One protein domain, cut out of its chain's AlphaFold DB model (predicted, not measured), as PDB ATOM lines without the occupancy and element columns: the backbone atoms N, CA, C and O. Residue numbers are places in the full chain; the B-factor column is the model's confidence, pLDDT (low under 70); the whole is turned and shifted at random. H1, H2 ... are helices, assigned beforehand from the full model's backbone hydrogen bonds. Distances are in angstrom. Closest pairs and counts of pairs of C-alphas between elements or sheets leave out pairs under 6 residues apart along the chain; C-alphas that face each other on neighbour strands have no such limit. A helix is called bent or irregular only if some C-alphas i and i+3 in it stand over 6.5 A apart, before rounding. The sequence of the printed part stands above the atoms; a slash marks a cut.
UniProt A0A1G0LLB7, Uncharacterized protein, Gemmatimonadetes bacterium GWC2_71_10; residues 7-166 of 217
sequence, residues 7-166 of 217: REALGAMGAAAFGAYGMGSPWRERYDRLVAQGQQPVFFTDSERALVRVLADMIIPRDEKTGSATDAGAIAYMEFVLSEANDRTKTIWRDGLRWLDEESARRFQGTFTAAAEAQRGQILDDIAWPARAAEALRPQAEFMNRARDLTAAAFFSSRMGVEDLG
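This is residues 7 to 166 of the 217 residues of an uncharacterized protein of Gemmatimonadetes bacterium GWC2_71_10 (UniProt A0A1G0LLB7). What would one see first? One long helix, H8, runs through the middle of a rounded body of helices; H2, H4, H5 and H6 cross it steeply and pack on it. H7 packs on H6, H3 and H9 lie farthest out, and H1 is near H8. What is it made of? The printed part has 160 residues with nine named helices, H1 to H9 in chain order, and no named strand: all helix, with mostly crossed packing. It is compact, with a radius of gyration of the C-alphas of 15.3 A and spans of 43 by 32 by 27 A.

Where do the first helices stand? H1, residues 7 to 12, is close to but not clearly touching H8, residues 135 to 157, the hub; their closest C-alphas, Leu 10 and Ala 152, are 7.7 A apart. H2, residues 15 to 21, touches residues 149 to 154 of H8 alone, closest at C-alphas Phe 18 and Ala 153, 5.4 A, with a steep tilt of 66 degrees, the same way. H3, residues 26 to 36, touches H2 only at the corner, closest at C-alphas Tyr 21 and Trp 27, 5.8 A. What do the next ones meet? H4, residues 46 to 59, touches H8 with residues 56 to 59 alone, about perpendicular at 81 degrees, closest at C-alphas Ala 56 and Thr 151, 5.9 A. H5, residues 74 to 83, touches H8, closest at C-alphas Ala 74 and Ala 154, 4.8 A. H6, residues 87 to 108, touches H8 with residues 92 to 99 alone, closest at C-alphas Gly 96 and Phe 143, 5.7 A. And the last ones? H7, residues 117 to 125, touches H6, closest at C-alphas Glu 103 and Ile 123, 7.2 A, with a steep tilt of 52 degrees, opposite ways. H9, residues 159 to 164, touches H8 only at the corner and only just, with 3 pairs of C-alphas within 8 A, the closest being Phe 155 and Gly 161, 5.2 A; H7 and H9 are apart. How do the backbones run? Every O i to N i+4 pair is within hydrogen-bond range in H1 to H7 and H9, against 17 of 19 in H8, which is irregular: its C-alphas 136 and 139 are 7.7 A apart.

Where are the ends? H1 begins at C-alpha 7, (-31.251, 27.996, -36.725), and H9 ends at C-alpha 164, (-40.671, 23.271, -40.323). How long are the longer helices? From first to last C-alpha H8 measures 33.4 A, H6 31.2 A and H4 19.9 A.

How far does it reach? The two C-alphas farthest apart, Gln 37 and Glu 135, are 45.0 A apart. Is it unbroken? The printed part has no cut, and its one long link is residues 60 to 73, between H4 and H5. Where is confidence low? In this model residues 7 to 16 are under 70, while the mean pLDDT of the printed part is 91.3.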
ATOM      1  N   ARG A   7     -32.310  29.005 -36.905       53.22
ATOM      2  CA  ARG A   7     -31.251  27.996 -36.725       53.22
ATOM      3  C   ARG A   7     -30.376  28.262 -35.491       53.22
ATOM      4  O   ARG A   7     -29.993  27.323 -34.802       53.22
ATOM      5  N   GLU A   8     -30.078  29.522 -35.200       55.53
ATOM      6  CA  GLU A   8     -29.393  29.937 -33.973       55.53
ATOM      7  C   GLU A   8     -30.329  29.856 -32.764       55.53
ATOM      8  O   GLU A   8     -29.890  29.430 -31.702       55.53
ATOM      9  N   ALA A   9     -31.621  30.166 -32.929       51.78
ATOM     10  CA  ALA A   9     -32.623  29.960 -31.881       51.78
ATOM     11  C   ALA A   9     -32.730  28.474 -31.490       51.78
ATOM     12  O   ALA A   9     -32.683  28.167 -30.304       51.78
ATOM     13  N   LEU A  10     -32.774  27.559 -32.470       53.50
ATOM     14  CA  LEU A  10     -32.726  26.103 -32.272       53.50
ATOM     15  C   LEU A  10     -31.423  25.644 -31.605       53.50
ATOM     16  O   LEU A  10     -31.461  24.830 -30.687       53.50
ATOM     17  N   GLY A  11     -30.273  26.176 -32.033       54.09
ATOM     18  CA  GLY A  11     -28.975  25.876 -31.418       54.09
ATOM     19  C   GLY A  11     -28.823  26.421 -29.991       54.09
ATOM     20  O   GLY A  11     -28.047  25.877 -29.209       54.09
ATOM     21  N   ALA A  12     -29.572  27.472 -29.649       52.19
ATOM     22  CA  ALA A  12     -29.599  28.095 -28.330       52.19
ATOM     23  C   ALA A  12     -30.691  27.531 -27.401       52.19
ATOM     24  O   ALA A  12     -30.711  27.896 -26.224       52.19
ATOM     25  N   MET A  13     -31.584  26.661 -27.892       57.56
ATOM     26  CA  MET A  13     -32.565  25.978 -27.045       57.56
ATOM     27  C   MET A  13     -31.852  25.074 -26.042       57.56
ATOM     28  O   MET A  13     -31.029  24.230 -26.408       57.56
ATOM     29  N   GLY A  14     -32.225  25.179 -24.768       60.97
ATOM     30  CA  GLY A  14     -31.804  24.189 -23.788       60.97
ATOM     31  C   GLY A  14     -32.404  22.823 -24.132       60.97
ATOM     32  O   GLY A  14     -33.617  22.641 -24.032       60.97
ATOM     33  N   ALA A  15     -31.576  21.829 -24.473       64.31
ATOM     34  CA  ALA A  15     -32.031  20.459 -24.757       64.31
ATOM     35  C   ALA A  15     -32.920  19.877 -23.633       64.31
ATOM     36  O   ALA A  15     -33.860  19.127 -23.893       64.31
ATOM     37  N   ALA A  16     -32.673  20.285 -22.382       68.81
ATOM     38  CA  ALA A  16     -33.500  19.928 -21.231       68.81
ATOM     39  C   ALA A  16     -34.933  20.493 -21.312       68.81
ATOM     40  O   ALA A  16     -35.882  19.784 -20.979       68.81
ATOM     41  N   ALA A  17     -35.112  21.734 -21.779       74.12
ATOM     42  CA  ALA A  17     -36.433  22.347 -21.923       74.12
ATOM     43  C   ALA A  17     -37.244  21.682 -23.044       74.12
ATOM     44  O   ALA A  17     -38.432  21.415 -22.860       74.12
ATOM     45  N   PHE A  18     -36.601  21.335 -24.165       74.44
ATOM     46  CA  PHE A  18     -37.262  20.573 -25.228       74.44
ATOM     47  C   PHE A  18     -37.669  19.169 -24.760       74.44
ATOM     48  O   PHE A  18     -38.781  18.738 -25.039       74.44
ATOM     49  N   GLY A  19     -36.835  18.473 -23.980       76.75
ATOM     50  CA  GLY A  19     -37.220  17.186 -23.386       76.75
ATOM     51  C   GLY A  19     -38.395  17.295 -22.402       76.75
ATOM     52  O   GLY A  19     -39.257  16.420 -22.363       76.75
ATOM     53  N   ALA A  20     -38.461  18.379 -21.626       79.94
ATOM     54  CA  ALA A  20     -39.521  18.587 -20.642       79.94
ATOM     55  C   ALA A  20     -40.860  19.018 -21.266       79.94
ATOM     56  O   ALA A  20     -41.908  18.570 -20.804       79.94
ATOM     57  N   TYR A  21     -40.830  19.879 -22.288       84.19
ATOM     58  CA  TYR A  21     -42.019  20.573 -22.806       84.19
ATOM     59  C   TYR A  21     -42.264  20.387 -24.307       84.19
ATOM     60  O   TYR A  21     -43.284  20.849 -24.815       84.19
ATOM     61  N   GLY A  22     -41.338  19.765 -25.030       80.06
ATOM     62  CA  GLY A  22     -41.396  19.591 -26.477       80.06
ATOM     63  C   GLY A  22     -42.193  18.357 -26.901       80.06
ATOM     64  O   GLY A  22     -43.013  17.816 -26.152       80.06
ATOM     65  N   MET A  23     -41.965  17.918 -28.141       79.88
ATOM     66  CA  MET A  23     -42.646  16.762 -28.729       79.88
ATOM     67  C   MET A  23     -42.422  15.489 -27.902       79.88
ATOM     68  O   MET A  23     -41.304  15.209 -27.481       79.88
ATOM     69  N   GLY A  24     -43.487  14.706 -27.693       79.50
ATOM     70  CA  GLY A  24     -43.430  13.447 -26.939       79.50
ATOM     71  C   GLY A  24     -43.307  13.622 -25.420       79.50
ATOM     72  O   GLY A  24     -43.189  12.632 -24.704       79.50
ATOM     73  N   SER A  25     -43.340  14.860 -24.911       86.25
ATOM     74  CA  SER A  25     -43.390  15.112 -23.471       86.25
ATOM     75  C   SER A  25     -44.786  14.836 -22.884       86.25
ATOM     76  O   SER A  25     -45.799  15.086 -23.551       86.25
ATOM     77  N   PRO A  26     -44.888  14.434 -21.598       89.50
ATOM     78  CA  PRO A  26     -46.177  14.296 -20.910       89.50
ATOM     79  C   PRO A  26     -46.997  15.595 -20.886       89.50
ATOM     80  O   PRO A  26     -48.229  15.560 -20.853       89.50
ATOM     81  N   TRP A  27     -46.314  16.745 -20.907       89.44
ATOM     82  CA  TRP A  27     -46.932  18.063 -21.009       89.44
ATOM     83  C   TRP A  27     -47.671  18.226 -22.331       89.44
ATOM     84  O   TRP A  27     -48.857  18.561 -22.329       89.44
ATOM     85  N   ARG A  28     -47.013  17.912 -23.451       91.56
ATOM     86  CA  ARG A  28     -47.627  18.027 -24.770       91.56
ATOM     87  C   ARG A  28     -48.851  17.127 -24.916       91.56
ATOM     88  O   ARG A  28     -49.913  17.599 -25.308       91.56
ATOM     89  N   GLU A  29     -48.740  15.867 -24.506       91.12
ATOM     90  CA  GLU A  29     -49.866  14.932 -24.564       91.12
ATOM     91  C   GLU A  29     -51.055  15.385 -23.707       91.12
ATOM     92  O   GLU A  29     -52.215  15.218 -24.088       91.12
ATOM     93  N   ARG A  30     -50.789  15.944 -22.520       92.56
ATOM     94  CA  ARG A  30     -51.850  16.444 -21.643       92.56
ATOM     95  C   ARG A  30     -52.537  17.668 -22.239       92.56
ATOM     96  O   ARG A  30     -53.762  17.743 -22.151       92.56
ATOM     97  N   TYR A  31     -51.781  18.577 -22.848       94.44
ATOM     98  CA  TYR A  31     -52.345  19.709 -23.578       94.44
ATOM     99  C   TYR A  31     -53.252  19.249 -24.719       94.44
ATOM    100  O   TYR A  31     -54.403  19.673 -24.789       94.44
ATOM    101  N   ASP A  32     -52.775  18.325 -25.558       92.38
ATOM    102  CA  ASP A  32     -53.549  17.823 -26.696       92.38
ATOM    103  C   ASP A  32     -54.855  17.148 -26.221       92.38
ATOM    104  O   ASP A  32     -55.916  17.359 -26.810       92.38
ATOM    105  N   ARG A  33     -54.826  16.415 -25.092       93.69
ATOM    106  CA  ARG A  33     -56.041  15.868 -24.454       93.69
ATOM    107  C   ARG A  33     -56.995  16.952 -23.945       93.69
ATOM    108  O   ARG A  33     -58.201  16.814 -24.129       93.69
ATOM    109  N   LEU A  34     -56.479  18.000 -23.304       93.94
ATOM    110  CA  LEU A  34     -57.275  19.136 -22.816       93.94
ATOM    111  C   LEU A  34     -58.005  19.839 -23.966       93.94
ATOM    112  O   LEU A  34     -59.215  20.053 -23.899       93.94
ATOM    113  N   VAL A  35     -57.278  20.129 -25.045       93.06
ATOM    114  CA  VAL A  35     -57.831  20.760 -26.249       93.06
ATOM    115  C   VAL A  35     -58.865  19.853 -26.917       93.06
ATOM    116  O   VAL A  35     -59.934  20.330 -27.293       93.06
ATOM    117  N   ALA A  36     -58.615  18.541 -26.999       93.62
ATOM    118  CA  ALA A  36     -59.583  17.575 -27.525       93.62
ATOM    119  C   ALA A  36     -60.884  17.504 -26.699       93.62
ATOM    120  O   ALA A  36     -61.931  17.133 -27.224       93.62
ATOM    121  N   GLN A  37     -60.834  17.887 -25.420       94.56
ATOM    122  CA  GLN A  37     -61.999  18.008 -24.536       94.56
ATOM    123  C   GLN A  37     -62.675  19.389 -24.611       94.56
ATOM    124  O   GLN A  37     -63.614  19.648 -23.860       94.56
ATOM    125  N   GLY A  38     -62.207  20.285 -25.486       93.25
ATOM    126  CA  GLY A  38     -62.735  21.643 -25.630       93.25
ATOM    127  C   GLY A  38     -62.346  22.591 -24.494       93.25
ATOM    128  O   GLY A  38     -62.957  23.648 -24.351       93.25
ATOM    129  N   GLN A  39     -61.356  22.234 -23.673       92.00
ATOM    130  CA  GLN A  39     -60.896  23.075 -22.572       92.00
ATOM    131  C   GLN A  39     -59.776  24.007 -23.029       92.00
ATOM    132  O   GLN A  39     -58.909  23.628 -23.820       92.00
ATOM    133  N   GLN A  40     -59.777  25.226 -22.490       88.81
ATOM    134  CA  GLN A  40     -58.733  26.214 -22.730       88.81
ATOM    135  C   GLN A  40     -58.153  26.664 -21.386       88.81
ATOM    136  O   GLN A  40     -58.871  27.275 -20.593       88.81
ATOM    137  N   PRO A  41     -56.890  26.329 -21.090       87.12
ATOM    138  CA  PRO A  41     -56.242  26.801 -19.880       87.12
ATOM    139  C   PRO A  41     -56.010  28.301 -19.986       87.12
ATOM    140  O   PRO A  41     -55.626  28.793 -21.040       87.12
ATOM    141  N   VAL A  42     -56.228  29.009 -18.880       93.69
ATOM    142  CA  VAL A  42     -56.044  30.457 -18.801       93.69
ATOM    143  C   VAL A  42     -55.023  30.741 -17.718       93.69
ATOM    144  O   VAL A  42     -55.180  30.327 -16.568       93.69
ATOM    145  N   PHE A  43     -53.976  31.467 -18.090       97.50
ATOM    146  CA  PHE A  43     -53.001  31.985 -17.142       97.50
ATOM    147  C   PHE A  43     -52.889  33.496 -17.278       97.50
ATOM    148  O   PHE A  43     -53.080  34.195 -16.288       97.50
ATOM    149  N   PHE A  44     -52.615  34.016 -18.474       98.12
ATOM    150  CA  PHE A  44     -52.369  35.441 -18.657       98.12
ATOM    151  C   PHE A  44     -53.653  36.271 -18.536       98.12
ATOM    152  O   PHE A  44     -54.750  35.825 -18.880       98.12
ATOM    153  N   THR A  45     -53.516  37.513 -18.077       98.12
ATOM    154  CA  THR A  45     -54.539  38.540 -18.325       98.12
ATOM    155  C   THR A  45     -54.545  38.929 -19.807       98.12
ATOM    156  O   THR A  45     -53.636  38.576 -20.559       98.12
ATOM    157  N   ASP A  46     -55.538  39.697 -20.253       97.62
ATOM    158  CA  ASP A  46     -55.594  40.144 -21.651       97.62
ATOM    159  C   ASP A  46     -54.393  41.017 -22.048       97.62
ATOM    160  O   ASP A  46     -53.849  40.858 -23.143       97.62
ATOM    161  N   SER A  47     -53.929  41.886 -21.144       97.12
ATOM    162  CA  SER A  47     -52.747  42.727 -21.373       97.12
ATOM    163  C   SER A  47     -51.462  41.903 -21.438       97.12
ATOM    164  O   SER A  47     -50.661  42.076 -22.356       97.12
ATOM    165  N   GLU A  48     -51.290  40.955 -20.517       98.44
ATOM    166  CA  GLU A  48     -50.149  40.040 -20.516       98.44
ATOM    167  C   GLU A  48     -50.146  39.152 -21.757       98.44
ATOM    168  O   GLU A  48     -49.101  38.963 -22.369       98.44
ATOM    169  N   ARG A  49     -51.308  38.651 -22.187       98.31
ATOM    170  CA  ARG A  49     -51.419  37.839 -23.401       98.31
ATOM    171  C   ARG A  49     -51.025  38.635 -24.638       98.31
ATOM    172  O   ARG A  49     -50.333  38.102 -25.503       98.31
ATOM    173  N   ALA A  50     -51.426  39.903 -24.732       98.19
ATOM    174  CA  ALA A  50     -51.001  40.785 -25.818       98.19
ATOM    175  C   ALA A  50     -49.476  40.998 -25.817       98.19
ATOM    176  O   ALA A  50     -48.848  40.949 -26.874       98.19
ATOM    177  N   LEU A  51     -48.875  41.168 -24.636       98.50
ATOM    178  CA  LEU A  51     -47.425  41.284 -24.471       98.50
ATOM    179  C   LEU A  51     -46.708  39.991 -24.876       98.50
ATOM    180  O   LEU A  51     -45.788  40.031 -25.691       98.50
ATOM    181  N   VAL A  52     -47.161  38.840 -24.380       98.38
ATOM    182  CA  VAL A  52     -46.566  37.530 -24.677       98.38
ATOM    183  C   VAL A  52     -46.671  37.193 -26.162       98.38
ATOM    184  O   VAL A  52     -45.730  36.623 -26.696       98.38
ATOM    185  N   ARG A  53     -47.750  37.583 -26.857       98.38
ATOM    186  CA  ARG A  53     -47.862  37.439 -28.324       98.38
ATOM    187  C   ARG A  53     -46.735  38.157 -29.052       98.38
ATOM    188  O   ARG A  53     -46.032  37.541 -29.843       98.38
ATOM    189  N   VAL A  54     -46.528  39.435 -28.730       98.00
ATOM    190  CA  VAL A  54     -45.421  40.224 -29.286       98.00
ATOM    191  C   VAL A  54     -44.086  39.568 -28.950       98.00
ATOM    192  O   VAL A  54     -43.271  39.359 -29.838       98.00
ATOM    193  N   LEU A  55     -43.852  39.237 -27.678       97.75
ATOM    194  CA  LEU A  55     -42.587  38.663 -27.229       97.75
ATOM    195  C   LEU A  55     -42.288  37.329 -27.931       97.75
ATOM    196  O   LEU A  55     -41.171  37.119 -28.397       97.75
ATOM    197  N   ALA A  56     -43.281  36.448 -28.042       97.44
ATOM    198  CA  ALA A  56     -43.143  35.155 -28.699       97.44
ATOM    199  C   ALA A  56     -42.867  35.307 -30.202       97.44
ATOM    200  O   ALA A  56     -41.989  34.620 -30.721       97.44
ATOM    201  N   ASP A  57     -43.552  36.230 -30.882       96.25
ATOM    202  CA  ASP A  57     -43.305  36.522 -32.297       96.25
ATOM    203  C   ASP A  57     -41.960  37.230 -32.517       96.25
ATOM    204  O   ASP A  57     -41.362  37.083 -33.573       96.25
ATOM    205  N   MET A  58     -41.423  37.950 -31.530       94.50
ATOM    206  CA  MET A  58     -40.047  38.454 -31.599       94.50
ATOM    207  C   MET A  58     -39.013  37.330 -31.410       94.50
ATOM    208  O   MET A  58     -37.928  37.405 -31.980       94.50
ATOM    209  N   ILE A  59     -39.322  36.297 -30.614       93.19
ATOM    210  CA  ILE A  59     -38.436  35.139 -30.400       93.19
ATOM    211  C   ILE A  59     -38.443  34.197 -31.615       93.19
ATOM    212  O   ILE A  59     -37.379  33.761 -32.052       93.19
ATOM    213  N   ILE A  60     -39.623  33.868 -32.151       91.88
ATOM    214  CA  ILE A  60     -39.795  33.106 -33.397       91.88
ATOM    215  C   ILE A  60     -40.717  33.920 -34.318       91.88
ATOM    216  O   ILE A  60     -41.943  33.734 -34.289       91.88
ATOM    217  N   PRO A  61     -40.146  34.830 -35.130       93.25
ATOM    218  CA  PRO A  61     -40.911  35.617 -36.092       93.25
ATOM    219  C   PRO A  61     -41.393  34.741 -37.231       93.25
ATOM    220  O   PRO A  61     -40.823  33.682 -37.480       93.25
ATOM    221  N   ARG A  62     -42.433  35.191 -37.938       92.62
ATOM    222  CA  ARG A  62     -42.839  34.628 -39.232       92.62
ATOM    223  C   ARG A  62     -41.699  34.785 -40.242       92.62
ATOM    224  O   ARG A  62     -41.057  35.831 -40.266       92.62
ATOM    225  N   ASP A  63     -41.504  33.792 -41.102       86.62
ATOM    226  CA  ASP A  63     -40.611  33.886 -42.259       86.62
ATOM    227  C   ASP A  63     -41.337  33.497 -43.561       86.62
ATOM    228  O   ASP A  63     -42.565  33.386 -43.601       86.62
ATOM    229  N   GLU A  64     -40.582  33.337 -44.651       84.00
ATOM    230  CA  GLU A  64     -41.118  32.985 -45.972       84.00
ATOM    231  C   GLU A  64     -41.720  31.572 -46.041       84.00
ATOM    232  O   GLU A  64     -42.545  31.300 -46.914       84.00
ATOM    233  N   LYS A  65     -41.303  30.658 -45.158       82.50
ATOM    234  CA  LYS A  65     -41.667  29.236 -45.208       82.50
ATOM    235  C   LYS A  65     -42.760  28.891 -44.211       82.50
ATOM    236  O   LYS A  65     -43.647  28.103 -44.535       82.50
ATOM    237  N   THR A  66     -42.700  29.454 -43.009       86.62
ATOM    238  CA  THR A  66     -43.594  29.107 -41.903       86.62
ATOM    239  C   THR A  66     -43.994  30.332 -41.078       86.62
ATOM    240  O   THR A  66     -43.313  31.359 -41.032       86.62
ATOM    241  N   GLY A  67     -45.161  30.235 -40.434       92.94
ATOM    242  CA  GLY A  67     -45.717  31.291 -39.585       92.94
ATOM    243  C   GLY A  67     -44.880  31.581 -38.333       92.94
ATOM    244  O   GLY A  67     -43.838  30.972 -38.101       92.94
ATOM    245  N   SER A  68     -45.327  32.541 -37.527       94.75
ATOM    246  CA  SER A  68     -44.701  32.898 -36.251       94.75
ATOM    247  C   SER A  68     -45.048  31.918 -35.122       94.75
ATOM    248  O   SER A  68     -45.884  31.021 -35.273       94.75
ATOM    249  N   ALA A  69     -44.464  32.136 -33.938       95.50
ATOM    250  CA  ALA A  69     -44.878  31.468 -32.701       95.50
ATOM    251  C   ALA A  69     -46.396  31.532 -32.471       95.50
ATOM    252  O   ALA A  69     -47.030  30.530 -32.126       95.50
ATOM    253  N   THR A  70     -46.994  32.705 -32.672       97.25
ATOM    254  CA  THR A  70     -48.435  32.892 -32.508       97.25
ATOM    255  C   THR A  70     -49.238  32.094 -33.535       97.25
ATOM    256  O   THR A  70     -50.225  31.462 -33.152       97.25
ATOM    257  N   ASP A  71     -48.810  32.057 -34.803       97.12
ATOM    258  CA  ASP A  71     -49.482  31.270 -35.851       97.12
ATOM    259  C   ASP A  71     -49.453  29.760 -35.557       97.12
ATOM    260  O   ASP A  71     -50.385  29.031 -35.896       97.12
ATOM    261  N   ALA A  72     -48.403  29.293 -34.878       95.50
ATOM    262  CA  ALA A  72     -48.249  27.913 -34.428       95.50
ATOM    263  C   ALA A  72     -49.087  27.556 -33.181       95.50
ATOM    264  O   ALA A  72     -49.035  26.420 -32.703       95.50
ATOM    265  N   GLY A  73     -49.843  28.509 -32.621       95.69
ATOM    266  CA  GLY A  73     -50.636  28.304 -31.408       95.69
ATOM    267  C   GLY A  73     -49.813  28.292 -30.116       95.69
ATOM    268  O   GLY A  73     -50.307  27.828 -29.086       95.69
ATOM    269  N   ALA A  74     -48.580  28.819 -30.134       96.38
ATOM    270  CA  ALA A  74     -47.665  28.741 -28.994       96.38
ATOM    271  C   ALA A  74     -48.254  29.337 -27.706       96.38
ATOM    272  O   ALA A  74     -48.091  28.772 -26.631       96.38
ATOM    273  N   ILE A  75     -48.993  30.442 -27.816       97.31
ATOM    274  CA  ILE A  75     -49.541  31.180 -26.667       97.31
ATOM    275  C   ILE A  75     -50.495  30.318 -25.834       97.31
ATOM    276  O   ILE A  75     -50.420  30.331 -24.608       97.31
ATOM    277  N   ALA A  76     -51.352  29.528 -26.484       96.31
ATOM    278  CA  ALA A  76     -52.292  28.654 -25.787       96.31
ATOM    279  C   ALA A  76     -51.566  27.517 -25.048       96.31
ATOM    280  O   ALA A  76     -51.943  27.149 -23.935       96.31
ATOM    281  N   TYR A  77     -50.489  26.989 -25.635       97.00
ATOM    282  CA  TYR A  77     -49.641  26.007 -24.963       97.00
ATOM    283  C   TYR A  77     -48.866  26.618 -23.788       97.00
ATOM    284  O   TYR A  77     -48.732  25.999 -22.735       97.00
ATOM    285  N   MET A  78     -48.391  27.857 -23.927       97.69
ATOM    286  CA  MET A  78     -47.732  28.580 -22.838       97.69
ATOM    287  C   MET A  78     -48.685  28.810 -21.659       97.69
ATOM    288  O   MET A  78     -48.289  28.575 -20.519       97.69
ATOM    289  N   GLU A  79     -49.940  29.207 -21.910       97.62
ATOM    290  CA  GLU A  79     -50.947  29.345 -20.845       97.62
ATOM    291  C   GLU A  79     -51.185  28.027 -20.109       97.62
ATOM    292  O   GLU A  79     -51.210  28.027 -18.881       97.62
ATOM    293  N   PHE A  80     -51.265  26.909 -20.836       97.25
ATOM    294  CA  PHE A  80     -51.359  25.574 -20.243       97.25
ATOM    295  C   PHE A  80     -50.182  25.243 -19.323       97.25
ATOM    296  O   PHE A  80     -50.368  24.832 -18.176       97.25
ATOM    297  N   VAL A  81     -48.953  25.402 -19.822       96.56
ATOM    298  CA  VAL A  81     -47.760  25.056 -19.043       96.56
ATOM    299  C   VAL A  81     -47.679  25.925 -17.789       96.56
ATOM    300  O   VAL A  81     -47.372  25.427 -16.706       96.56
ATOM    301  N   LEU A  82     -47.996  27.216 -17.905       97.50
ATOM    302  CA  LEU A  82     -47.897  28.163 -16.799       97.50
ATOM    303  C   LEU A  82     -49.053  28.070 -15.804       97.50
ATOM    304  O   LEU A  82     -48.816  28.284 -14.615       97.50
ATOM    305  N   SER A  83     -50.266  27.698 -16.224       96.31
ATOM    306  CA  SER A  83     -51.379  27.468 -15.291       96.31
ATOM    307  C   SER A  83     -51.067  26.333 -14.312       96.31
ATOM    308  O   SER A  83     -51.424  26.395 -13.134       96.31
ATOM    309  N   GLU A  84     -50.316  25.339 -14.775       94.19
ATOM    310  CA  GLU A  84     -49.934  24.131 -14.039       94.19
ATOM    311  C   GLU A  84     -48.535  24.220 -13.403       94.19
ATOM    312  O   GLU A  84     -48.109  23.313 -12.685       94.19
ATOM    313  N   ALA A  85     -47.794  25.298 -13.661       94.50
ATOM    314  CA  ALA A  85     -46.463  25.488 -13.106       94.50
ATOM    315  C   ALA A  85     -46.501  25.752 -11.589       94.50
ATOM    316  O   ALA A  85     -47.505  26.198 -11.024       94.50
ATOM    317  N   ASN A  86     -45.364  25.522 -10.928       96.38
ATOM    318  CA  ASN A  86     -45.187  25.901  -9.527       96.38
ATOM    319  C   ASN A  86     -45.190  27.429  -9.339       96.38
ATOM    320  O   ASN A  86     -44.901  28.187 -10.270       96.38
ATOM    321  N   ASP A  87     -45.457  27.870  -8.109       97.56
ATOM    322  CA  ASP A  87     -45.598  29.294  -7.783       97.56
ATOM    323  C   ASP A  87     -44.347  30.102  -8.125       97.56
ATOM    324  O   ASP A  87     -44.456  31.177  -8.703       97.56
ATOM    325  N   ARG A  88     -43.148  29.548  -7.894       96.88
ATOM    326  CA  ARG A  88     -41.889  30.204  -8.279       96.88
ATOM    327  C   ARG A  88     -41.854  30.539  -9.771       96.88
ATOM    328  O   ARG A  88     -41.460  31.639 -10.145       96.88
ATOM    329  N   THR A  89     -42.238  29.596 -10.627       96.50
ATOM    330  CA  THR A  89     -42.249  29.808 -12.081       96.50
ATOM    331  C   THR A  89     -43.302  30.840 -12.463       96.50
ATOM    332  O   THR A  89     -43.008  31.732 -13.253       96.50
ATOM    333  N   LYS A  90     -44.494  30.773 -11.860       97.88
ATOM    334  CA  LYS A  90     -45.556  31.765 -12.075       97.88
ATOM    335  C   LYS A  90     -45.095  33.173 -11.690       97.88
ATOM    336  O   LYS A  90     -45.286  34.095 -12.478       97.88
ATOM    337  N   THR A  91     -44.431  33.332 -10.545       98.06
ATOM    338  CA  THR A  91     -43.864  34.609 -10.088       98.06
ATOM    339  C   THR A  91     -42.824  35.150 -11.065       98.06
ATOM    340  O   THR A  91     -42.955  36.292 -11.487       98.06
ATOM    341  N   ILE A  92     -41.860  34.331 -11.507       97.62
ATOM    342  CA  ILE A  92     -40.842  34.758 -12.487       97.62
ATOM    343  C   ILE A  92     -41.495  35.300 -13.766       97.62
ATOM    344  O   ILE A  92     -41.077  36.332 -14.284       97.62
ATOM    345  N   TRP A  93     -42.535  34.628 -14.264       98.38
ATOM    346  CA  TRP A  93     -43.264  35.077 -15.450       98.38
ATOM    347  C   TRP A  93     -44.011  36.391 -15.221       98.38
ATOM    348  O   TRP A  93     -43.902  37.296 -16.042       98.38
ATOM    349  N   ARG A  94     -44.739  36.525 -14.111       98.31
ATOM    350  CA  ARG A  94     -45.479  37.759 -13.796       98.31
ATOM    351  C   ARG A  94     -44.552  38.947 -13.586       98.31
ATOM    352  O   ARG A  94     -44.804  40.020 -14.126       98.31
ATOM    353  N   ASP A  95     -43.467  38.745 -12.849       98.31
ATOM    354  CA  ASP A  95     -42.490  39.791 -12.572       98.31
ATOM    355  C   ASP A  95     -41.753  40.215 -13.846       98.31
ATOM    356  O   ASP A  95     -41.569  41.408 -14.072       98.31
ATOM    357  N   GLY A  96     -41.395  39.264 -14.715       98.44
ATOM    358  CA  GLY A  96     -40.758  39.555 -15.998       98.44
ATOM    359  C   GLY A  96     -41.654  40.325 -16.968       98.44
ATOM    360  O   GLY A  96     -41.208  41.302 -17.570       98.44
ATOM    361  N   LEU A  97     -42.930  39.942 -17.084       98.62
ATOM    362  CA  LEU A  97     -43.898  40.656 -17.924       98.62
ATOM    363  C   LEU A  97     -44.151  42.077 -17.418       98.62
ATOM    364  O   LEU A  97     -44.122  43.019 -18.208       98.62
ATOM    365  N   ARG A  98     -44.329  42.243 -16.101       98.56
ATOM    366  CA  ARG A  98     -44.461  43.567 -15.485       98.56
ATOM    367  C   ARG A  98     -43.218  44.418 -15.738       98.56
ATOM    368  O   ARG A  98     -43.347  45.573 -16.129       98.56
ATOM    369  N   TRP A  99     -42.031  43.838 -15.572       98.56
ATOM    370  CA  TRP A  99     -40.775  44.545 -15.805       98.56
ATOM    371  C   TRP A  99     -40.635  45.035 -17.252       98.56
ATOM    372  O   TRP A  99     -40.167  46.149 -17.460       98.56
ATOM    373  N   LEU A 100     -41.065  44.259 -18.254       98.62
ATOM    374  CA  LEU A 100     -41.021  44.702 -19.654       98.62
ATOM    375  C   LEU A 100     -41.860  45.966 -19.886       98.62
ATOM    376  O   LEU A 100     -41.398  46.895 -20.554       98.62
ATOM    377  N   ASP A 101     -43.070  46.016 -19.324       98.38
ATOM    378  CA  ASP A 101     -43.926  47.201 -19.412       98.38
ATOM    379  C   ASP A 101     -43.354  48.388 -18.625       98.38
ATOM    380  O   ASP A 101     -43.331  49.504 -19.144       98.38
ATOM    381  N   GLU A 102     -42.839  48.162 -17.414       98.50
ATOM    382  CA  GLU A 102     -42.193  49.200 -16.597       98.50
ATOM    383  C   GLU A 102     -40.956  49.782 -17.290       98.50
ATOM    384  O   GLU A 102     -40.775  51.001 -17.333       98.50
ATOM    385  N   GLU A 103     -40.119  48.931 -17.878       98.31
ATOM    386  CA  GLU A 103     -38.890  49.348 -18.542       98.31
ATOM    387  C   GLU A 103     -39.179  50.092 -19.850       98.31
ATOM    388  O   GLU A 103     -38.531  51.099 -20.154       98.31
ATOM    389  N   SER A 104     -40.205  49.662 -20.587       98.50
ATOM    390  CA  SER A 104     -40.714  50.399 -21.743       98.50
ATOM    391  C   SER A 104     -41.286  51.759 -21.344       98.50
ATOM    392  O   SER A 104     -40.958  52.770 -21.968       98.50
ATOM    393  N   ALA A 105     -42.070  51.828 -20.266       98.31
ATOM    394  CA  ALA A 105     -42.610  53.089 -19.768       98.31
ATOM    395  C   ALA A 105     -41.482  54.039 -19.343       98.31
ATOM    396  O   ALA A 105     -41.478  55.214 -19.713       98.31
ATOM    397  N   ARG A 106     -40.470  53.518 -18.643       98.38
ATOM    398  CA  ARG A 106     -39.306  54.283 -18.189       98.38
ATOM    399  C   ARG A 106     -38.496  54.857 -19.351       98.38
ATOM    400  O   ARG A 106     -38.096  56.018 -19.287       98.38
ATOM    401  N   ARG A 107     -38.230  54.065 -20.395       98.00
ATOM    402  CA  ARG A 107     -37.386  54.481 -21.532       98.00
ATOM    403  C   ARG A 107     -38.145  55.273 -22.597       98.00
ATOM    404  O   ARG A 107     -37.561  56.160 -23.213       98.00
ATOM    405  N   PHE A 108     -39.418  54.950 -22.822       97.69
ATOM    406  CA  PHE A 108     -40.157  55.358 -24.023       97.69
ATOM    407  C   PHE A 108     -41.566  55.900 -23.746       97.69
ATOM    408  O   PHE A 108     -42.265  56.242 -24.694       97.69
ATOM    409  N   GLN A 109     -41.979  56.012 -22.476       96.56
ATOM    410  CA  GLN A 109     -43.280  56.564 -22.065       96.56
ATOM    411  C   GLN A 109     -44.494  55.798 -22.637       96.56
ATOM    412  O   GLN A 109     -45.539  56.384 -22.909       96.56
ATOM    413  N   GLY A 110     -44.374  54.476 -22.806       95.31
ATOM    414  CA  GLY A 110     -45.462  53.608 -23.271       95.31
ATOM    415  C   GLY A 110     -45.262  52.140 -22.894       95.31
ATOM    416  O   GLY A 110     -44.171  51.747 -22.483       95.31
ATOM    417  N   THR A 111     -46.308  51.323 -23.043       97.56
ATOM    418  CA  THR A 111     -46.239  49.872 -22.787       97.56
ATOM    419  C   THR A 111     -45.299  49.182 -23.772       97.56
ATOM    420  O   THR A 111     -45.097  49.653 -24.897       97.56
ATOM    421  N   PHE A 112     -44.773  48.018 -23.394       98.00
ATOM    422  CA  PHE A 112     -43.914  47.222 -24.271       98.00
ATOM    423  C   PHE A 112     -44.641  46.826 -25.565       98.00
ATOM    424  O   PHE A 112     -44.058  46.783 -26.648       98.00
ATOM    425  N   THR A 113     -45.950  46.574 -25.470       97.62
ATOM    426  CA  THR A 113     -46.819  46.262 -26.613       97.62
ATOM    427  C   THR A 113     -46.992  47.422 -27.595       97.62
ATOM    428  O   THR A 113     -47.167  47.166 -28.789       97.62
ATOM    429  N   ALA A 114     -46.927  48.669 -27.124       96.94
ATOM    430  CA  ALA A 114     -47.089  49.872 -27.940       96.94
ATOM    431  C   ALA A 114     -45.756  50.438 -28.464       96.94
ATOM    432  O   ALA A 114     -45.762  51.219 -29.415       96.94
ATOM    433  N   ALA A 115     -44.623  50.047 -27.877       97.25
ATOM    434  CA  ALA A 115     -43.299  50.513 -28.281       97.25
ATOM    435  C   ALA A 115     -42.955  50.136 -29.735       97.25
ATOM    436  O   ALA A 115     -43.389  49.108 -30.254       97.25
ATOM    437  N   ALA A 116     -42.128  50.924 -30.417       96.31
ATOM    438  CA  ALA A 116     -41.614  50.541 -31.732       96.31
ATOM    439  C   ALA A 116     -40.780  49.248 -31.635       96.31
ATOM    440  O   ALA A 116     -40.178  48.961 -30.602       96.31
ATOM    441  N   GLU A 117     -40.696  48.467 -32.711       93.75
ATOM    442  CA  GLU A 117     -39.942  47.204 -32.710       93.75
ATOM    443  C   GLU A 117     -38.479  47.393 -32.273       93.75
ATOM    444  O   GLU A 117     -37.986  46.666 -31.413       93.75
ATOM    445  N   ALA A 118     -37.819  48.447 -32.763       94.50
ATOM    446  CA  ALA A 118     -36.457  48.793 -32.356       94.50
ATOM    447  C   ALA A 118     -36.338  49.092 -30.848       94.50
ATOM    448  O   ALA A 118     -35.346  48.727 -30.222       94.50
ATOM    449  N   GLN A 119     -37.352  49.719 -30.244       97.19
ATOM    450  CA  GLN A 119     -37.390  50.018 -28.807       97.19
ATOM    451  C   GLN A 119     -37.562  48.744 -27.975       97.19
ATOM    452  O   GLN A 119     -36.850  48.545 -26.990       97.19
ATOM    453  N   ARG A 120     -38.451  47.840 -28.406       97.44
ATOM    454  CA  ARG A 120     -38.586  46.504 -27.803       97.44
ATOM    455  C   ARG A 120     -37.270  45.741 -27.892       97.44
ATOM    456  O   ARG A 120     -36.818  45.172 -26.904       97.44
ATOM    457  N   GLY A 121     -36.625  45.793 -29.060       94.69
ATOM    458  CA  GLY A 121     -35.320  45.193 -29.307       94.69
ATOM    459  C   GLY A 121     -34.252  45.658 -28.318       94.69
ATOM    460  O   GLY A 121     -33.549  44.807 -27.785       94.69
ATOM    461  N   GLN A 122     -34.185  46.964 -28.023       95.06
ATOM    462  CA  GLN A 122     -33.245  47.530 -27.046       95.06
ATOM    463  C   GLN A 122     -33.467  46.994 -25.628       95.06
ATOM    464  O   GLN A 122     -32.502  46.697 -24.936       95.06
ATOM    465  N   ILE A 123     -34.723  46.861 -25.188       96.75
ATOM    466  CA  ILE A 123     -35.039  46.301 -23.864       96.75
ATOM    467  C   ILE A 123     -34.627  44.828 -23.801       96.75
ATOM    468  O   ILE A 123     -34.007  44.394 -22.834       96.75
ATOM    469  N   LEU A 124     -34.970  44.055 -24.836       95.88
ATOM    470  CA  LEU A 124     -34.679  42.624 -24.875       95.88
ATOM    471  C   LEU A 124     -33.178  42.331 -24.973       95.88
ATOM    472  O   LEU A 124     -32.728  41.342 -24.400       95.88
ATOM    473  N   ASP A 125     -32.395  43.176 -25.649       92.88
ATOM    474  CA  ASP A 125     -30.942  42.996 -25.783       92.88
ATOM    475  C   ASP A 125     -30.209  43.010 -24.438       92.88
ATOM    476  O   ASP A 125     -29.263  42.240 -24.254       92.88
ATOM    477  N   ASP A 126     -30.696  43.788 -23.471       93.19
ATOM    478  CA  ASP A 126     -30.104  43.874 -22.131       93.19
ATOM    479  C   ASP A 126     -30.250  42.570 -21.323       93.19
ATOM    480  O   ASP A 126     -29.504  42.336 -20.367       93.19
ATOM    481  N   ILE A 127     -31.204  41.711 -21.702       94.69
ATOM    482  CA  ILE A 127     -31.581  40.491 -20.968       94.69
ATOM    483  C   ILE A 127     -31.512  39.221 -21.826       94.69
ATOM    484  O   ILE A 127     -31.782  38.125 -21.337       94.69
ATOM    485  N   ALA A 128     -31.126  39.332 -23.100       88.06
ATOM    486  CA  ALA A 128     -31.130  38.222 -24.052       88.06
ATOM    487  C   ALA A 128     -30.106  37.121 -23.728       88.06
ATOM    488  O   ALA A 128     -30.296  35.972 -24.143       88.06
ATOM    489  N   TRP A 129     -29.024  37.467 -23.022       84.12
ATOM    490  CA  TRP A 129     -27.881  36.591 -22.765       84.12
ATOM    491  C   TRP A 129     -27.498  36.625 -21.280       84.12
ATOM    492  O   TRP A 129     -26.807  37.552 -20.863       84.12
ATOM    493  N   PRO A 130     -27.856  35.611 -20.473       82.38
ATOM    494  CA  PRO A 130     -27.620  35.635 -19.026       82.38
ATOM    495  C   PRO A 130     -26.159  35.828 -18.630       82.38
ATOM    496  O   PRO A 130     -25.874  36.498 -17.648       82.38
ATOM    497  N   ALA A 131     -25.227  35.272 -19.410       84.56
ATOM    498  CA  ALA A 131     -23.794  35.416 -19.160       84.56
ATOM    499  C   ALA A 131     -23.260  36.837 -19.435       84.56
ATOM    500  O   ALA A 131     -22.156  37.162 -19.009       84.56
ATOM    501  N   ARG A 132     -24.011  37.664 -20.175       86.88
ATOM    502  CA  ARG A 132     -23.662  39.057 -20.507       86.88
ATOM    503  C   ARG A 132     -24.550  40.077 -19.795       86.88
ATOM    504  O   ARG A 132     -24.226  41.261 -19.815       86.88
ATOM    505  N   ALA A 133     -25.663  39.636 -19.212       88.62
ATOM    506  CA  ALA A 133     -26.611  40.501 -18.536       88.62
ATOM    507  C   ALA A 133     -25.942  41.195 -17.344       88.62
ATOM    508  O   ALA A 133     -25.148  40.593 -16.616       88.62
ATOM    509  N   ALA A 134     -26.286  42.467 -17.134       92.19
ATOM    510  CA  ALA A 134     -25.847  43.194 -15.953       92.19
ATOM    511  C   ALA A 134     -26.319  42.479 -14.679       92.19
ATOM    512  O   ALA A 134     -27.387  41.869 -14.653       92.19
ATOM    513  N   GLU A 135     -25.560  42.615 -13.594       92.94
ATOM    514  CA  GLU A 135     -25.842  41.900 -12.347       92.94
ATOM    515  C   GLU A 135     -27.249  42.180 -11.794       92.94
ATOM    516  O   GLU A 135     -27.950  41.282 -11.318       92.94
ATOM    517  N   ALA A 136     -27.689  43.432 -11.931       94.69
ATOM    518  CA  ALA A 136     -29.019  43.888 -11.545       94.69
ATOM    519  C   ALA A 136     -30.149  43.322 -12.427       94.69
ATOM    520  O   ALA A 136     -31.304  43.349 -12.014       94.69
ATOM    521  N   LEU A 137     -29.819  42.814 -13.619       96.12
ATOM    522  CA  LEU A 137     -30.759  42.278 -14.604       96.12
ATOM    523  C   LEU A 137     -30.781  40.742 -14.657       96.12
ATOM    524  O   LEU A 137     -31.462  40.165 -15.505       96.12
ATOM    525  N   ARG A 138     -30.058  40.047 -13.765       94.62
ATOM    526  CA  ARG A 138     -30.058  38.573 -13.731       94.62
ATOM    527  C   ARG A 138     -31.462  37.957 -13.631       94.62
ATOM    528  O   ARG A 138     -31.714  37.016 -14.383       94.62
ATOM    529  N   PRO A 139     -32.385  38.444 -12.774       95.56
ATOM    530  CA  PRO A 139     -33.746  37.900 -12.723       95.56
ATOM    531  C   PRO A 139     -34.496  38.033 -14.057       95.56
ATOM    532  O   PRO A 139     -35.192  37.114 -14.483       95.56
ATOM    533  N   GLN A 140     -34.317  39.156 -14.750       97.19
ATOM    534  CA  GLN A 140     -34.941  39.440 -16.038       97.19
ATOM    535  C   GLN A 140     -34.334  38.585 -17.153       97.19
ATOM    536  O   GLN A 140     -35.057  38.101 -18.021       97.19
ATOM    537  N   ALA A 141     -33.025  38.335 -17.101       95.75
ATOM    538  CA  ALA A 141     -32.371  37.394 -18.000       95.75
ATOM    539  C   ALA A 141     -32.826  35.943 -17.751       95.75
ATOM    540  O   ALA A 141     -33.016  35.193 -18.709       95.75
ATOM    541  N   GLU A 142     -33.073  35.539 -16.494       94.88
ATOM    542  CA  GLU A 142     -33.693  34.237 -16.188       94.88
ATOM    543  C   GLU A 142     -35.097  34.142 -16.804       94.88
ATOM    544  O   GLU A 142     -35.425  33.139 -17.444       94.88
ATOM    545  N   PHE A 143     -35.915  35.186 -16.646       97.38
ATOM    546  CA  PHE A 143     -37.226  35.267 -17.283       97.38
ATOM    547  C   PHE A 143     -37.126  35.148 -18.812       97.38
ATOM    548  O   PHE A 143     -37.816  34.311 -19.391       97.38
ATOM    549  N   MET A 144     -36.240  35.914 -19.460       95.94
ATOM    550  CA  MET A 144     -36.084  35.892 -20.919       95.94
ATOM    551  C   MET A 144     -35.664  34.517 -21.436       95.94
ATOM    552  O   MET A 144     -36.186  34.045 -22.446       95.94
ATOM    553  N   ASN A 145     -34.758  33.844 -20.727       93.50
ATOM    554  CA  ASN A 145     -34.374  32.476 -21.049       93.50
ATOM    555  C   ASN A 145     -35.564  31.518 -20.994       93.50
ATOM    556  O   ASN A 145     -35.798  30.774 -21.942       93.50
ATOM    557  N   ARG A 146     -36.347  31.562 -19.909       94.88
ATOM    558  CA  ARG A 146     -37.546  30.723 -19.761       94.88
ATOM    559  C   ARG A 146     -38.591  31.034 -20.829       94.88
ATOM    560  O   ARG A 146     -39.233  30.111 -21.323       94.88
ATOM    561  N   ALA A 147     -38.760  32.308 -21.178       96.38
ATOM    562  CA  ALA A 147     -39.656  32.727 -22.246       96.38
ATOM    563  C   ALA A 147     -39.214  32.149 -23.592       96.38
ATOM    564  O   ALA A 147     -40.020  31.522 -24.273       96.38
ATOM    565  N   ARG A 148     -37.922  32.261 -23.925       94.31
ATOM    566  CA  ARG A 148     -37.348  31.693 -25.149       94.31
ATOM    567  C   ARG A 148     -37.524  30.179 -25.218       94.31
ATOM    568  O   ARG A 148     -38.031  29.675 -26.218       94.31
ATOM    569  N   ASP A 149     -37.149  29.474 -24.155       92.81
ATOM    570  CA  ASP A 149     -37.247  28.016 -24.076       92.81
ATOM    571  C   ASP A 149     -38.694  27.538 -24.239       92.81
ATOM    572  O   ASP A 149     -38.961  26.614 -25.011       92.81
ATOM    573  N   LEU A 150     -39.646  28.180 -23.552       95.75
ATOM    574  CA  LEU A 150     -41.048  27.782 -23.617       95.75
ATOM    575  C   LEU A 150     -41.688  28.136 -24.966       95.75
ATOM    576  O   LEU A 150     -42.424  27.313 -25.506       95.75
ATOM    577  N   THR A 151     -41.388  29.305 -25.543       96.38
ATOM    578  CA  THR A 151     -41.843  29.671 -26.894       96.38
ATOM    579  C   THR A 151     -41.333  28.675 -27.929       96.38
ATOM    580  O   THR A 151     -42.101  28.212 -28.772       96.38
ATOM    581  N   ALA A 152     -40.060  28.294 -27.846       92.50
ATOM    582  CA  ALA A 152     -39.474  27.365 -28.794       92.50
ATOM    583  C   ALA A 152     -39.998  25.931 -28.610       92.50
ATOM    584  O   ALA A 152     -40.349  25.281 -29.593       92.50
ATOM    585  N   ALA A 153     -40.159  25.454 -27.372       92.00
ATOM    586  CA  ALA A 153     -40.812  24.170 -27.107       92.00
ATOM    587  C   ALA A 153     -42.265  24.145 -27.613       92.00
ATOM    588  O   ALA A 153     -42.703  23.148 -28.192       92.00
ATOM    589  N   ALA A 154     -43.002  25.246 -27.447       94.81
ATOM    590  CA  ALA A 154     -44.361  25.390 -27.952       94.81
ATOM    591  C   ALA A 154     -44.412  25.340 -29.489       94.81
ATOM    592  O   ALA A 154     -45.190  24.572 -30.056       94.81
ATOM    593  N   PHE A 155     -43.549  26.107 -30.163       94.50
ATOM    594  CA  PHE A 155     -43.486  26.157 -31.622       94.50
ATOM    595  C   PHE A 155     -43.051  24.813 -32.217       94.50
ATOM    596  O   PHE A 155     -43.801  24.226 -32.994       94.50
ATOM    597  N   PHE A 156     -41.901  24.269 -31.816       91.00
ATOM    598  CA  PHE A 156     -41.328  23.056 -32.416       91.00
ATOM    599  C   PHE A 156     -42.031  21.751 -32.019       91.00
ATOM    600  O   PHE A 156     -41.751  20.704 -32.596       91.00
ATOM    601  N   SER A 157     -42.963  21.791 -31.061       90.31
ATOM    602  CA  SER A 157     -43.888  20.676 -30.813       90.31
ATOM    603  C   SER A 157     -45.222  20.821 -31.550       90.31
ATOM    604  O   SER A 157     -45.981  19.857 -31.625       90.31
ATOM    605  N   SER A 158     -45.547  22.009 -32.073       92.44
ATOM    606  CA  SER A 158     -46.750  22.239 -32.880       92.44
ATOM    607  C   SER A 158     -46.638  21.567 -34.245       92.44
ATOM    608  O   SER A 158     -45.541  21.382 -34.759       92.44
ATOM    609  N   ARG A 159     -47.775  21.292 -34.894       90.31
ATOM    610  CA  ARG A 159     -47.781  20.781 -36.271       90.31
ATOM    611  C   ARG A 159     -46.905  21.630 -37.206       90.31
ATOM    612  O   ARG A 159     -46.102  21.070 -37.940       90.31
ATOM    613  N   MET A 160     -47.026  22.956 -37.119       91.75
ATOM    614  CA  MET A 160     -46.258  23.896 -37.938       91.75
ATOM    615  C   MET A 160     -44.751  23.758 -37.709       91.75
ATOM    616  O   MET A 160     -44.002  23.638 -38.670       91.75
ATOM    617  N   GLY A 161     -44.302  23.739 -36.453       89.56
ATOM    618  CA  GLY A 161     -42.875  23.619 -36.150       89.56
ATOM    619  C   GLY A 161     -42.303  22.232 -36.454       89.56
ATOM    620  O   GLY A 161     -41.136  22.111 -36.806       89.56
ATOM    621  N   VAL A 162     -43.113  21.177 -36.370       87.88
ATOM    622  CA  VAL A 162     -42.706  19.816 -36.762       87.88
ATOM    623  C   VAL A 162     -42.500  19.707 -38.268       87.88
ATOM    624  O   VAL A 162     -41.508  19.125 -38.712       87.88
ATOM    625  N   GLU A 163     -43.417  20.288 -39.041       87.62
ATOM    626  CA  GLU A 163     -43.296  20.409 -40.494       87.62
ATOM    627  C   GLU A 163     -42.082  21.283 -40.869       87.62
ATOM    628  O   GLU A 163     -41.317  20.899 -41.751       87.62
ATOM    629  N   ASP A 164     -41.838  22.385 -40.145       86.12
ATOM    630  CA  ASP A 164     -40.671  23.271 -40.323       86.12
ATOM    631  C   ASP A 164     -39.331  22.538 -40.135       86.12
ATOM    632  O   ASP A 164     -38.404  22.695 -40.930       86.12
ATOM    633  N   LEU A 165     -39.246  21.670 -39.120       84.12
ATOM    634  CA  LEU A 165     -38.063  20.845 -38.856       84.12
ATOM    635  C   LEU A 165     -37.828  19.758 -39.914       84.12
ATOM    636  O   LEU A 165     -36.756  19.150 -39.930       84.12
ATOM    637  N   GLY A 166     -38.825  19.453 -40.751       82.19
ATOM    638  CA  GLY A 166     -38.808  18.266 -41.606       82.19
ATOM    639  C   GLY A 166     -38.763  16.966 -40.798       82.19
ATOM    640  O   GLY A 166     -38.217  15.963 -41.257       82.19
TER     641      GLY A 166